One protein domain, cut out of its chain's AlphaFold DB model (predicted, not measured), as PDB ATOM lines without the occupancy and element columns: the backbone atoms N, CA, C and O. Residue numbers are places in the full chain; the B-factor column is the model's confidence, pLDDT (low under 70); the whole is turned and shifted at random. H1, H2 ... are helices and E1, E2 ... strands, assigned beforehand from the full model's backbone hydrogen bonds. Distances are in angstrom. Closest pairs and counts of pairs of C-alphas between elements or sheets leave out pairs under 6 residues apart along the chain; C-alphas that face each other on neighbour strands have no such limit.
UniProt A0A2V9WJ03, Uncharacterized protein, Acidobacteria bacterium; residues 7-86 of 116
ATOM      1  N   GLU A   7      47.679 -25.119   3.996       97.56
ATOM      2  CA  GLU A   7      48.236 -25.030   5.355       97.56
ATOM      3  C   GLU A   7      47.342 -25.672   6.434       97.56
ATOM      4  O   GLU A   7      47.772 -25.896   7.573       97.56
ATOM      5  N   ASP A   8      46.125 -26.071   6.048       98.06
ATOM      6  CA  ASP A   8      45.199 -26.829   6.891       98.06
ATOM      7  C   ASP A   8      45.546 -28.320   6.935       98.06
ATOM      8  O   ASP A   8      44.793 -29.122   7.484       98.06
ATOM      9  N   THR A   9      46.690 -28.723   6.375       98.19
ATOM     10  CA  THR A   9      47.196 -30.094   6.446       98.19
ATOM     11  C   THR A   9      48.480 -30.175   7.265       98.19
ATOM     12  O   THR A   9      49.336 -29.292   7.206       98.19
ATOM     13  N   VAL A  10      48.656 -31.258   8.020       97.62
ATOM     14  CA  VAL A  10      49.801 -31.452   8.920       97.62
ATOM     15  C   VAL A  10      50.348 -32.873   8.808       97.62
ATOM     16  O   VAL A  10      49.589 -33.822   8.610       97.62
ATOM     17  N   LEU A  11      51.673 -33.015   8.904       97.06
ATOM     18  CA  LEU A  11      52.332 -34.315   9.024       97.06
ATOM     19  C   LEU A  11      52.239 -34.804  10.469       97.06
ATOM     20  O   LEU A  11      52.522 -34.054  11.399       97.06
ATOM     21  N   THR A  12      51.860 -36.062  10.654       95.19
ATOM     22  CA  THR A  12      51.670 -36.664  11.972       95.19
ATOM     23  C   THR A  12      51.926 -38.167  11.929       95.19
ATOM     24  O   THR A  12      51.729 -38.817  10.901       95.19
ATOM     25  N   THR A  13      52.336 -38.730  13.062       94.44
ATOM     26  CA  THR A  13      52.403 -40.181  13.290       94.44
ATOM     27  C   THR A  13      51.255 -40.674  14.168       94.44
ATOM     28  O   THR A  13      51.187 -41.852  14.475       94.44
ATOM     29  N   ARG A  14      50.334 -39.792  14.592       94.38
ATOM     30  CA  ARG A  14      49.340 -40.128  15.622       94.38
ATOM     31  C   ARG A  14      48.360 -41.216  15.188       94.38
ATOM     32  O   ARG A  14      48.033 -42.045  16.021       94.38
ATOM     33  N   PHE A  15      47.929 -41.230  13.922       94.25
ATOM     34  CA  PHE A  15      46.994 -42.218  13.354       94.25
ATOM     35  C   PHE A  15      47.662 -43.577  13.063       94.25
ATOM     36  O   PHE A  15      47.715 -44.025  11.920       94.25
ATOM     37  N   GLU A  16      48.218 -44.213  14.097       93.50
ATOM     38  CA  GLU A  16      48.994 -45.461  14.002       93.50
ATOM     39  C   GLU A  16      48.273 -46.703  14.545       93.50
ATOM     40  O   GLU A  16      48.728 -47.825  14.318       93.50
ATOM     41  N   VAL A  17      47.144 -46.527  15.240       93.38
ATOM     42  CA  VAL A  17      46.414 -47.639  15.864       93.38
ATOM     43  C   VAL A  17      45.832 -48.537  14.781       93.38
ATOM     44  O   VAL A  17      45.117 -48.059  13.896       93.38
ATOM     45  N   ASP A  18      46.151 -49.833  14.854       90.50
ATOM     46  CA  ASP A  18      45.690 -50.876  13.927       90.50
ATOM     47  C   ASP A  18      45.879 -50.494  12.446       90.50
ATOM     48  O   ASP A  18      45.073 -50.802  11.571       90.50
ATOM     49  N   CYS A  19      46.970 -49.784  12.173       87.19
ATOM     50  CA  CYS A  19      47.351 -49.297  10.862       87.19
ATOM     51  C   CYS A  19      48.206 -50.348  10.126       87.19
ATOM     52  O   CYS A  19      49.328 -50.626  10.557       87.19
ATOM     53  N   PRO A  20      47.755 -50.896   8.979       76.25
ATOM     54  CA  PRO A  20      48.500 -51.931   8.251       76.25
ATOM     55  C   PRO A  20      49.846 -51.460   7.685       76.25
ATOM     56  O   PRO A  20      50.692 -52.280   7.346       76.25
ATOM     57  N   MET A  21      50.027 -50.143   7.554       72.81
ATOM     58  CA  MET A  21      51.170 -49.504   6.893       72.81
ATOM     59  C   MET A  21      52.086 -48.745   7.873       72.81
ATOM     60  O   MET A  21      52.906 -47.937   7.439       72.81
ATOM     61  N   CYS A  22      51.946 -48.971   9.184       75.50
ATOM     62  CA  CYS A  22      52.634 -48.209  10.228       75.50
ATOM     63  C   CYS A  22      53.898 -48.894  10.797       75.50
ATOM     64  O   CYS A  22      54.001 -50.121  10.742       75.50
ATOM     65  N   PRO A  23      54.844 -48.117  11.382       72.25
ATOM     66  CA  PRO A  23      54.791 -46.663  11.572       72.25
ATOM     67  C   PRO A  23      55.233 -45.897  10.317       72.25
ATOM     68  O   PRO A  23      56.352 -46.052   9.832       72.25
ATOM     69  N   ALA A  24      54.357 -45.025   9.819       72.44
ATOM     70  CA  ALA A  24      54.656 -44.083   8.750       72.44
ATOM     71  C   ALA A  24      54.161 -42.685   9.143       72.44
ATOM     72  O   ALA A  24      53.190 -42.531   9.885       72.44
ATOM     73  N   THR A  25      54.855 -41.652   8.670       87.31
ATOM     74  CA  THR A  25      54.382 -40.272   8.792       87.31
ATOM     75  C   THR A  25      53.322 -40.035   7.724       87.31
ATOM     76  O   THR A  25      53.611 -40.134   6.532       87.31
ATOM     77  N   HIS A  26      52.112 -39.678   8.141       88.81
ATOM     78  CA  HIS A  26      50.994 -39.398   7.244       88.81
ATOM     79  C   HIS A  26      50.653 -37.913   7.262       88.81
ATOM     80  O   HIS A  26      50.861 -37.233   8.266       88.81
ATOM     81  N   ARG A  27      50.082 -37.407   6.166       95.31
ATOM     82  CA  ARG A  27      49.513 -36.059   6.128       95.31
ATOM     83  C   ARG A  27      47.994 -36.124   6.238       95.31
ATOM     84  O   ARG A  27      47.351 -36.805   5.443       95.31
ATOM     85  N   VAL A  28      47.437 -35.403   7.203       96.56
ATOM     86  CA  VAL A  28      45.992 -35.318   7.467       96.56
ATOM     87  C   VAL A  28      45.535 -33.866   7.494       96.56
ATOM     88  O   VAL A  28      46.355 -32.960   7.655       96.56
ATOM     89  N   VAL A  29      44.227 -33.638   7.387       97.56
ATOM     90  CA  VAL A  29      43.634 -32.338   7.728       97.56
ATOM     91  C   VAL A  29      43.843 -32.061   9.221       97.56
ATOM     92  O   VAL A  29      43.486 -32.885  10.062       97.56
ATOM     93  N   ARG A  30      44.402 -30.896   9.556       97.94
ATOM     94  CA  ARG A  30      44.760 -30.471  10.918       97.94
ATOM     95  C   ARG A  30      43.581 -30.569  11.881       97.94
ATOM     96  O   ARG A  30      43.722 -31.171  12.938       97.94
ATOM     97  N   SER A  31      42.410 -30.084  11.470       97.25
ATOM     98  CA  SER A  31      41.204 -30.132  12.300       97.25
ATOM     99  C   SER A  31      40.804 -31.560  12.686       97.25
ATOM    100  O   SER A  31      40.199 -31.760  13.729       97.25
ATOM    101  N   ALA A  32      41.123 -32.566  11.863       97.06
ATOM    102  CA  ALA A  32      40.823 -33.956  12.197       97.06
ATOM    103  C   ALA A  32      41.732 -34.492  13.307       97.06
ATOM    104  O   ALA A  32      41.262 -35.212  14.185       97.06
ATOM    105  N   LEU A  33      43.010 -34.101  13.290       97.06
ATOM    106  CA  LEU A  33      43.950 -34.411  14.364       97.06
ATOM    107  C   LEU A  33      43.534 -33.725  15.670       97.06
ATOM    108  O   LEU A  33      43.403 -34.403  16.682       97.06
ATOM    109  N   GLU A  34      43.260 -32.421  15.625       97.56
ATOM    110  CA  GLU A  34      42.848 -31.631  16.797       97.56
ATOM    111  C   GLU A  34      41.567 -32.199  17.426       97.56
ATOM    112  O   GLU A  34      41.520 -32.476  18.623       97.56
ATOM    113  N   LEU A  35      40.549 -32.499  16.608       97.19
ATOM    114  CA  LEU A  35      39.321 -33.129  17.092       97.19
ATOM    115  C   LEU A  35      39.569 -34.513  17.705       97.19
ATOM    116  O   LEU A  35      38.889 -34.879  18.659       97.19
ATOM    117  N   ALA A  36      40.494 -35.307  17.163       96.44
ATOM    118  CA  ALA A  36      40.844 -36.603  17.738       96.44
ATOM    119  C   ALA A  36      41.596 -36.462  19.072       96.44
ATOM    120  O   ALA A  36      41.416 -37.294  19.959       96.44
ATOM    121  N   GLU A  37      42.425 -35.431  19.227       96.62
ATOM    122  CA  GLU A  37      43.177 -35.149  20.454       96.62
ATOM    123  C   GLU A  37      42.279 -34.648  21.590       96.62
ATOM    124  O   GLU A  37      42.445 -35.095  22.725       96.62
ATOM    125  N   ASP A  38      41.278 -33.824  21.273       96.81
ATOM    126  CA  ASP A  38      40.311 -33.288  22.241       96.81
ATOM    127  C   ASP A  38      39.285 -34.324  22.727       96.81
ATOM    128  O   ASP A  38      38.582 -34.117  23.724       96.81
ATOM    129  N   LEU A  39      39.148 -35.450  22.022       93.88
ATOM    130  CA  LEU A  39      38.195 -36.490  22.387       93.88
ATOM    131  C   LEU A  39      38.739 -37.398  23.498       93.88
ATOM    132  O   LEU A  39      39.908 -37.792  23.475       93.88
ATOM    133  N   PRO A  40      37.874 -37.811  24.447       91.81
ATOM    134  CA  PRO A  40      38.260 -38.780  25.461       91.81
ATOM    135  C   PRO A  40      38.624 -40.113  24.806       91.81
ATOM    136  O   PRO A  40      38.221 -40.398  23.676       91.81
ATOM    137  N   ASP A  41      39.338 -40.953  25.550       89.38
ATOM    138  CA  ASP A  41      39.783 -42.256  25.068       89.38
ATOM    139  C   ASP A  41      38.624 -43.258  24.966       89.38
ATOM    140  O   ASP A  41      38.370 -44.075  25.848       89.38
ATOM    141  N   ARG A  42      37.845 -43.120  23.893       92.19
ATOM    142  CA  ARG A  42      36.691 -43.949  23.551       92.19
ATOM    143  C   ARG A  42      36.571 -44.077  22.032       92.19
ATOM    144  O   ARG A  42      37.112 -43.232  21.315       92.19
ATOM    145  N   PRO A  43      35.824 -45.073  21.530       95.88
ATOM    146  CA  PRO A  43      35.608 -45.221  20.100       95.88
ATOM    147  C   PRO A  43      35.027 -43.958  19.450       95.88
ATOM    148  O   PRO A  43      34.121 -43.316  19.991       95.88
ATOM    149  N   LEU A  44      35.541 -43.617  18.267       96.56
ATOM    150  CA  LEU A  44      35.066 -42.497  17.449       96.56
ATOM    151  C   LEU A  44      33.745 -42.819  16.743       96.56
ATOM    152  O   LEU A  44      33.030 -41.911  16.311       96.56
ATOM    153  N   GLY A  45      33.420 -44.104  16.635       96.56
ATOM    154  CA  GLY A  45      32.257 -44.604  15.931       96.56
ATOM    155  C   GLY A  45      32.332 -46.108  15.700       96.56
ATOM    156  O   GLY A  45      32.999 -46.818  16.453       96.56
ATOM    157  N   GLU A  46      31.662 -46.570  14.650       97.81
ATOM    158  CA  GLU A  46      31.564 -47.984  14.279       97.81
ATOM    159  C   GLU A  46      31.856 -48.160  12.785       97.81
ATOM    160  O   GLU A  46      31.511 -47.292  11.980       97.81
ATOM    161  N   MET A  47      32.466 -49.285  12.415       96.44
ATOM    162  CA  MET A  47      32.619 -49.718  11.026       96.44
ATOM    163  C   MET A  47      31.867 -51.025  10.784       96.44
ATOM    164  O   MET A  47      31.948 -51.951  11.594       96.44
ATOM    165  N   GLU A  48      31.148 -51.105   9.667       96.69
ATOM    166  CA  GLU A  48      30.482 -52.333   9.237       96.69
ATOM    167  C   GLU A  48      31.412 -53.184   8.364       96.69
ATOM    168  O   GLU A  48      31.875 -52.748   7.309       96.69
ATOM    169  N   VAL A  49      31.643 -54.428   8.778       93.69
ATOM    170  CA  VAL A  49      32.403 -55.429   8.026       93.69
ATOM    171  C   VAL A  49      31.570 -56.700   7.950       93.69
ATOM    172  O   VAL A  49      31.290 -57.329   8.970       93.69
ATOM    173  N   SER A  50      31.155 -57.075   6.738       93.62
ATOM    174  CA  SER A  50      30.391 -58.305   6.476       93.62
ATOM    175  C   SER A  50      29.154 -58.470   7.380       93.62
ATOM    176  O   SER A  50      28.892 -59.553   7.897       93.62
ATOM    177  N   GLY A  51      28.413 -57.379   7.610       93.81
ATOM    178  CA  GLY A  51      27.203 -57.358   8.445       93.81
ATOM    179  C   GLY A  51      27.445 -57.302   9.959       93.81
ATOM    180  O   GLY A  51      26.484 -57.254  10.722       93.81
ATOM    181  N   SER A  52      28.702 -57.281  10.409       96.75
ATOM    182  CA  SER A  52      29.071 -57.086  11.816       96.75
ATOM    183  C   SER A  52      29.616 -55.679  12.045       96.75
ATOM    184  O   SER A  52      30.260 -55.112  11.163       96.75
ATOM    185  N   ARG A  53      29.376 -55.110  13.231       96.69
ATOM    186  CA  ARG A  53      29.870 -53.777  13.601       96.69
ATOM    187  C   ARG A  53      31.038 -53.865  14.569       96.69
ATOM    188  O   ARG A  53      30.964 -54.583  15.562       96.69
ATOM    189  N   TYR A  54      32.078 -53.089  14.291       96.38
ATOM    190  CA  TYR A  54      33.294 -53.019  15.095       96.38
ATOM    191  C   TYR A  54      33.552 -51.577  15.541       96.38
ATOM    192  O   TYR A  54      33.352 -50.662  14.740       96.38
ATOM    193  N   PRO A  55      33.987 -51.343  16.792       97.19
ATOM    194  CA  PRO A  55      34.315 -50.003  17.257       97.19
ATOM    195  C   PRO A  55      35.546 -49.466  16.523       97.19
ATOM    196  O   PRO A  55      36.531 -50.175  16.346       97.19
ATOM    197  N   ILE A  56      35.505 -48.191  16.143       96.88
ATOM    198  CA  ILE A  56      36.639 -47.483  15.543       96.88
ATOM    199  C   ILE A  56      37.437 -46.837  16.681       96.88
ATOM    200  O   ILE A  56      36.924 -45.886  17.289       96.88
ATOM    201  N   PRO A  57      38.652 -47.313  17.008       95.88
ATOM    202  CA  PRO A  57      39.446 -46.708  18.065       95.88
ATOM    203  C   PRO A  57      39.870 -45.286  17.687       95.88
ATOM    204  O   PRO A  57      39.928 -44.889  16.521       95.88
ATOM    205  N   ARG A  58      40.177 -44.484  18.704       95.94
ATOM    206  CA  ARG A  58      40.793 -43.177  18.490       95.94
ATOM    207  C   ARG A  58      42.173 -43.377  17.870       95.94
ATOM    208  O   ARG A  58      42.900 -44.282  18.268       95.94
ATOM    209  N   PHE A  59      42.505 -42.539  16.893       95.56
ATOM    210  CA  PHE A  59      43.719 -42.668  16.084       95.56
ATOM    211  C   PHE A  59      43.829 -43.943  15.232       95.56
ATOM    212  O   PHE A  59      44.933 -44.333  14.849       95.56
ATOM    213  N   PHE A  60      42.699 -44.571  14.893       94.81
ATOM    214  CA  PHE A  60      42.674 -45.657  13.918       94.81
ATOM    215  C   PHE A  60      43.286 -45.211  12.584       94.81
ATOM    216  O   PHE A  60      42.914 -44.164  12.049       94.81
ATOM    217  N   GLY A  61      44.226 -45.994  12.058       94.19
ATOM    218  CA  GLY A  61      44.993 -45.631  10.864       94.19
ATOM    219  C   GLY A  61      44.268 -45.844   9.535       94.19
ATOM    220  O   GLY A  61      44.776 -45.429   8.491       94.19
ATOM    221  N   PHE A  62      43.090 -46.472   9.527       93.50
ATOM    222  CA  PHE A  62      42.308 -46.608   8.300       93.50
ATOM    223  C   PHE A  62      41.611 -45.288   7.938       93.50
ATOM    224  O   PHE A  62      41.003 -44.653   8.805       93.50
ATOM    225  N   PRO A  63      41.643 -44.882   6.655       93.19
ATOM    226  CA  PRO A  63      40.904 -43.712   6.209       93.19
ATOM    227  C   PRO A  63      39.391 -43.930   6.341       93.19
ATOM    228  O   PRO A  63      38.922 -45.065   6.208       93.19
ATOM    229  N   PRO A  64      38.609 -42.854   6.534       94.38
ATOM    230  CA  PRO A  64      37.158 -42.948   6.569       94.38
ATOM    231  C   PRO A  64      36.608 -43.488   5.242       94.38
ATOM    232  O   PRO A  64      36.934 -42.979   4.168       94.38
ATOM    233  N   THR A  65      35.745 -44.501   5.319       94.38
ATOM    234  CA  THR A  65      35.046 -45.094   4.167       94.38
ATOM    235  C   THR A  65      33.531 -44.990   4.333       94.38
ATOM    236  O   THR A  65      33.031 -44.663   5.409       94.38
ATOM    237  N   GLY A  66      32.771 -45.318   3.282       95.00
ATOM    238  CA  GLY A  66      31.302 -45.338   3.336       95.00
ATOM    239  C   GLY A  66      30.702 -46.372   4.301       95.00
ATOM    240  O   GLY A  66      29.507 -46.322   4.563       95.00
ATOM    241  N   GLN A  67      31.511 -47.291   4.838       95.75
ATOM    242  CA  GLN A  67      31.090 -48.291   5.829       95.75
ATOM    243  C   GLN A  67      31.280 -47.814   7.277       95.75
ATOM    244  O   GLN A  67      30.970 -48.550   8.212       95.75
ATOM    245  N   MET A  68      31.832 -46.614   7.474       97.00
ATOM    246  CA  MET A  68      32.121 -46.050   8.789       97.00
ATOM    247  C   MET A  68      31.076 -45.006   9.177       97.00
ATOM    248  O   MET A  68      30.622 -44.211   8.354       97.00
ATOM    249  N   MET A  69      30.718 -44.982  10.457       97.00
ATOM    250  CA  MET A  69      29.763 -44.042  11.046       97.00
ATOM    251  C   MET A  69      30.345 -43.430  12.322       97.00
ATOM    252  O   MET A  69      31.256 -43.991  12.923       97.00
ATOM    253  N   GLY A  70      29.799 -42.295  12.770       96.38
ATOM    254  CA  GLY A  70      30.224 -41.605  13.993       96.38
ATOM    255  C   GLY A  70      30.950 -40.289  13.708       96.38
ATOM    256  O   GLY A  70      30.535 -39.514  12.847       96.38
ATOM    257  N   ARG A  71      32.028 -40.004  14.446       96.81
ATOM    258  CA  ARG A  71      32.810 -38.760  14.341       96.81
ATOM    259  C   ARG A  71      33.804 -38.815  13.181       96.81
ATOM    260  O   ARG A  71      35.010 -38.764  13.392       96.81
ATOM    261  N   ILE A  72      33.292 -38.906  11.953       96.38
ATOM    262  CA  ILE A  72      34.097 -39.046  10.726       96.38
ATOM    263  C   ILE A  72      35.164 -37.950  10.601       96.38
ATOM    264  O   ILE A  72      36.293 -38.225  10.212       96.38
ATOM    265  N   THR A  73      34.834 -36.716  10.985       95.75
ATOM    266  CA  THR A  73      35.752 -35.570  10.906       95.75
ATOM    267  C   THR A  73      36.919 -35.630  11.891       95.75
ATOM    268  O   THR A  73      37.800 -34.791  11.778       95.75
ATOM    269  N   ALA A  74      36.934 -36.587  12.826       97.19
ATOM    270  CA  ALA A  74      38.034 -36.859  13.756       97.19
ATOM    271  C   ALA A  74      38.799 -38.157  13.410       97.19
ATOM    272  O   ALA A  74      39.633 -38.618  14.185       97.19
ATOM    273  N   MET A  75      38.478 -38.802  12.285       96.44
ATOM    274  CA  MET A  75      39.199 -39.986  11.799       96.44
ATOM    275  C   MET A  75      40.426 -39.567  10.978       96.44
ATOM    276  O   MET A  75      40.692 -38.375  10.811       96.44
ATOM    277  N   ALA A  76      41.175 -40.531  10.441       95.06
ATOM    278  CA  ALA A  76      42.364 -40.282   9.630       95.06
ATOM    279  C   ALA A  76      42.019 -39.675   8.249       95.06
ATOM    280  O   ALA A  76      42.120 -40.328   7.209       95.06
ATOM    281  N   CYS A  77      41.566 -38.417   8.223       96.00
ATOM    282  CA  CYS A  77      41.247 -37.661   7.011       96.00
ATOM    283  C   CYS A  77      42.532 -37.291   6.252       96.00
ATOM    284  O   CYS A  77      42.980 -36.141   6.295       96.00
ATOM    285  N   TYR A  78      43.140 -38.277   5.587       95.12
ATOM    286  CA  TYR A  78      44.365 -38.105   4.812       95.12
ATOM    287  C   TYR A  78      44.178 -37.110   3.667       95.12
ATOM    288  O   TYR A  78      43.208 -37.176   2.912       95.12
ATOM    289  N   ALA A  79      45.125 -36.183   3.544       96.25
ATOM    290  CA  ALA A  79      45.069 -35.103   2.570       96.25
ATOM    291  C   ALA A  79      46.456 -34.520   2.297       96.25
ATOM    292  O   ALA A  79      47.195 -34.202   3.226       96.25
ATOM    293  N   GLY A  80      46.791 -34.324   1.022       96.31
ATOM    294  CA  GLY A  80      47.924 -33.493   0.610       96.31
ATOM    295  C   GLY A  80      47.585 -31.999   0.629       96.31
ATOM    296  O   GLY A  80      46.415 -31.629   0.689       96.31
ATOM    297  N   GLN A  81      48.595 -31.137   0.477       97.75
ATOM    298  CA  GLN A  81      48.385 -29.685   0.333       97.75
ATOM    299  C   GLN A  81      47.562 -29.323  -0.918       97.75
ATOM    300  O   GLN A  81      46.891 -28.294  -0.938       97.75
ATOM    301  N   SER A  82      47.533 -30.201  -1.928       97.00
ATOM    302  CA  SER A  82      46.679 -30.072  -3.117       97.00
ATOM    303  C   SER A  82      45.178 -30.019  -2.805       97.00
ATOM    304  O   SER A  82      44.406 -29.661  -3.689       97.00
ATOM    305  N   VAL A  83      44.750 -30.317  -1.568       96.94
ATOM    306  CA  VAL A  83      43.359 -30.119  -1.124       96.94
ATOM    307  C   VAL A  83      42.866 -28.684  -1.353       96.94
ATOM    308  O   VAL A  83      41.685 -28.501  -1.624       96.94
ATOM    309  N   ALA A  84      43.768 -27.697  -1.360       97.38
ATOM    310  CA  ALA A  84      43.443 -26.300  -1.650       97.38
ATOM    311  C   ALA A  84      42.800 -26.074  -3.033       97.38
ATOM    312  O   ALA A  84      42.108 -25.077  -3.221       97.38
ATOM    313  N   GLY A  85      43.038 -26.973  -3.996       95.50
ATOM    314  CA  GLY A  85      42.434 -26.924  -5.331       95.50
ATOM    315  C   GLY A  85      41.096 -27.662  -5.444       95.50
ATOM    316  O   GLY A  85      40.549 -27.756  -6.536       95.50
ATOM    317  N   ILE A  86      40.575 -28.233  -4.352       95.62
ATOM    318  CA  ILE A  86      39.321 -28.994  -4.360       95.62
ATOM    319  C   ILE A  86      38.165 -28.084  -3.949       95.62
ATOM    320  O   ILE A  86      37.971 -27.792  -2.771       95.62
TER     321      ILE A  86
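Overview. This is residues 7 to 86 of the 116 residues of an uncharacterized protein of Acidobacteria bacterium (UniProt A0A2V9WJ03). What does the model look like? Two small antiparallel sheets lie toward opposite ends of a body rich in loops: the three strands E4, E3 and E5 at one end, and the hairpin E1 and E2 at the other, with the short helix H1 beginning where E2 ends. The little helix H2 lies near the last printed residue, toward the E1 end. What is it made of, and how large is it? The 80 printed residues hold five named strands and two named helices in the order E1 E2 H1 E3 E4 E5 H2, a mixed class with under half of the residues, 35, in named elements. It is compact, with a radius of gyration of the C-alphas of 12.5 A and spans of 37 by 26 by 24 A.

Arrangement. How is the largest sheet built? Its order is E4, residues 52 to 56, then the inner strand E3, residues 45 to 49, then E5, residues 68 to 70. E3 and E4 form an antiparallel hairpin at 142 degrees, with N 47 and O 54 at 2.8 A, and E3 and E5 are antiparallel at 160 degrees, with N 69 and O 46 at 2.9 A. The edge strands E4 and E5 are only just apart, their closest C-alphas 8.3 A from each other. What forms the second sheet? E1, residues 9 to 12, and E2, residues 26 to 29, form an antiparallel hairpin at 142 degrees, with N 12 and O 26 at 2.8 A; both are apart from E3, E4 and E5. Where are the helices? H1, residues 30 to 38, and H2, residues 81 to 85, are not on the sheet of three, and are apart from each other. The closest C-alphas of E1 and H1 are those of Thr 9 and Arg 30, 5.1 A; those of E1 and H2 are Thr 9 and Gln 81, 6.2 A. Are the helix backbones in hydrogen-bond range? In H1 every O i to N i+4 pair is; in H2 0 of 1 is, beside 2 of 2 O i to N i+3 pairs.

Along the chain. Where does the first strand begin? C-alpha 9 of E1 is at (47.196, -30.094, 6.446). How long are the longer elements? E3 spans 13.4 A, E4 12.8 A and H1 12.5 A from first to last C-alpha. Where does H2 end? Its C-alpha 85 is at (42.434, -26.924, -5.331).

Size, cuts and confidence. How far does it reach? The two C-alphas farthest apart are those of Glu 7 and Gly 51, 38.7 A. Which links are long? Those from E1 to E2, 13 residues, and from E4 to E5, 11 residues. Is it complete and confident? The printed part has no cut, and no printed residue is under pLDDT 70.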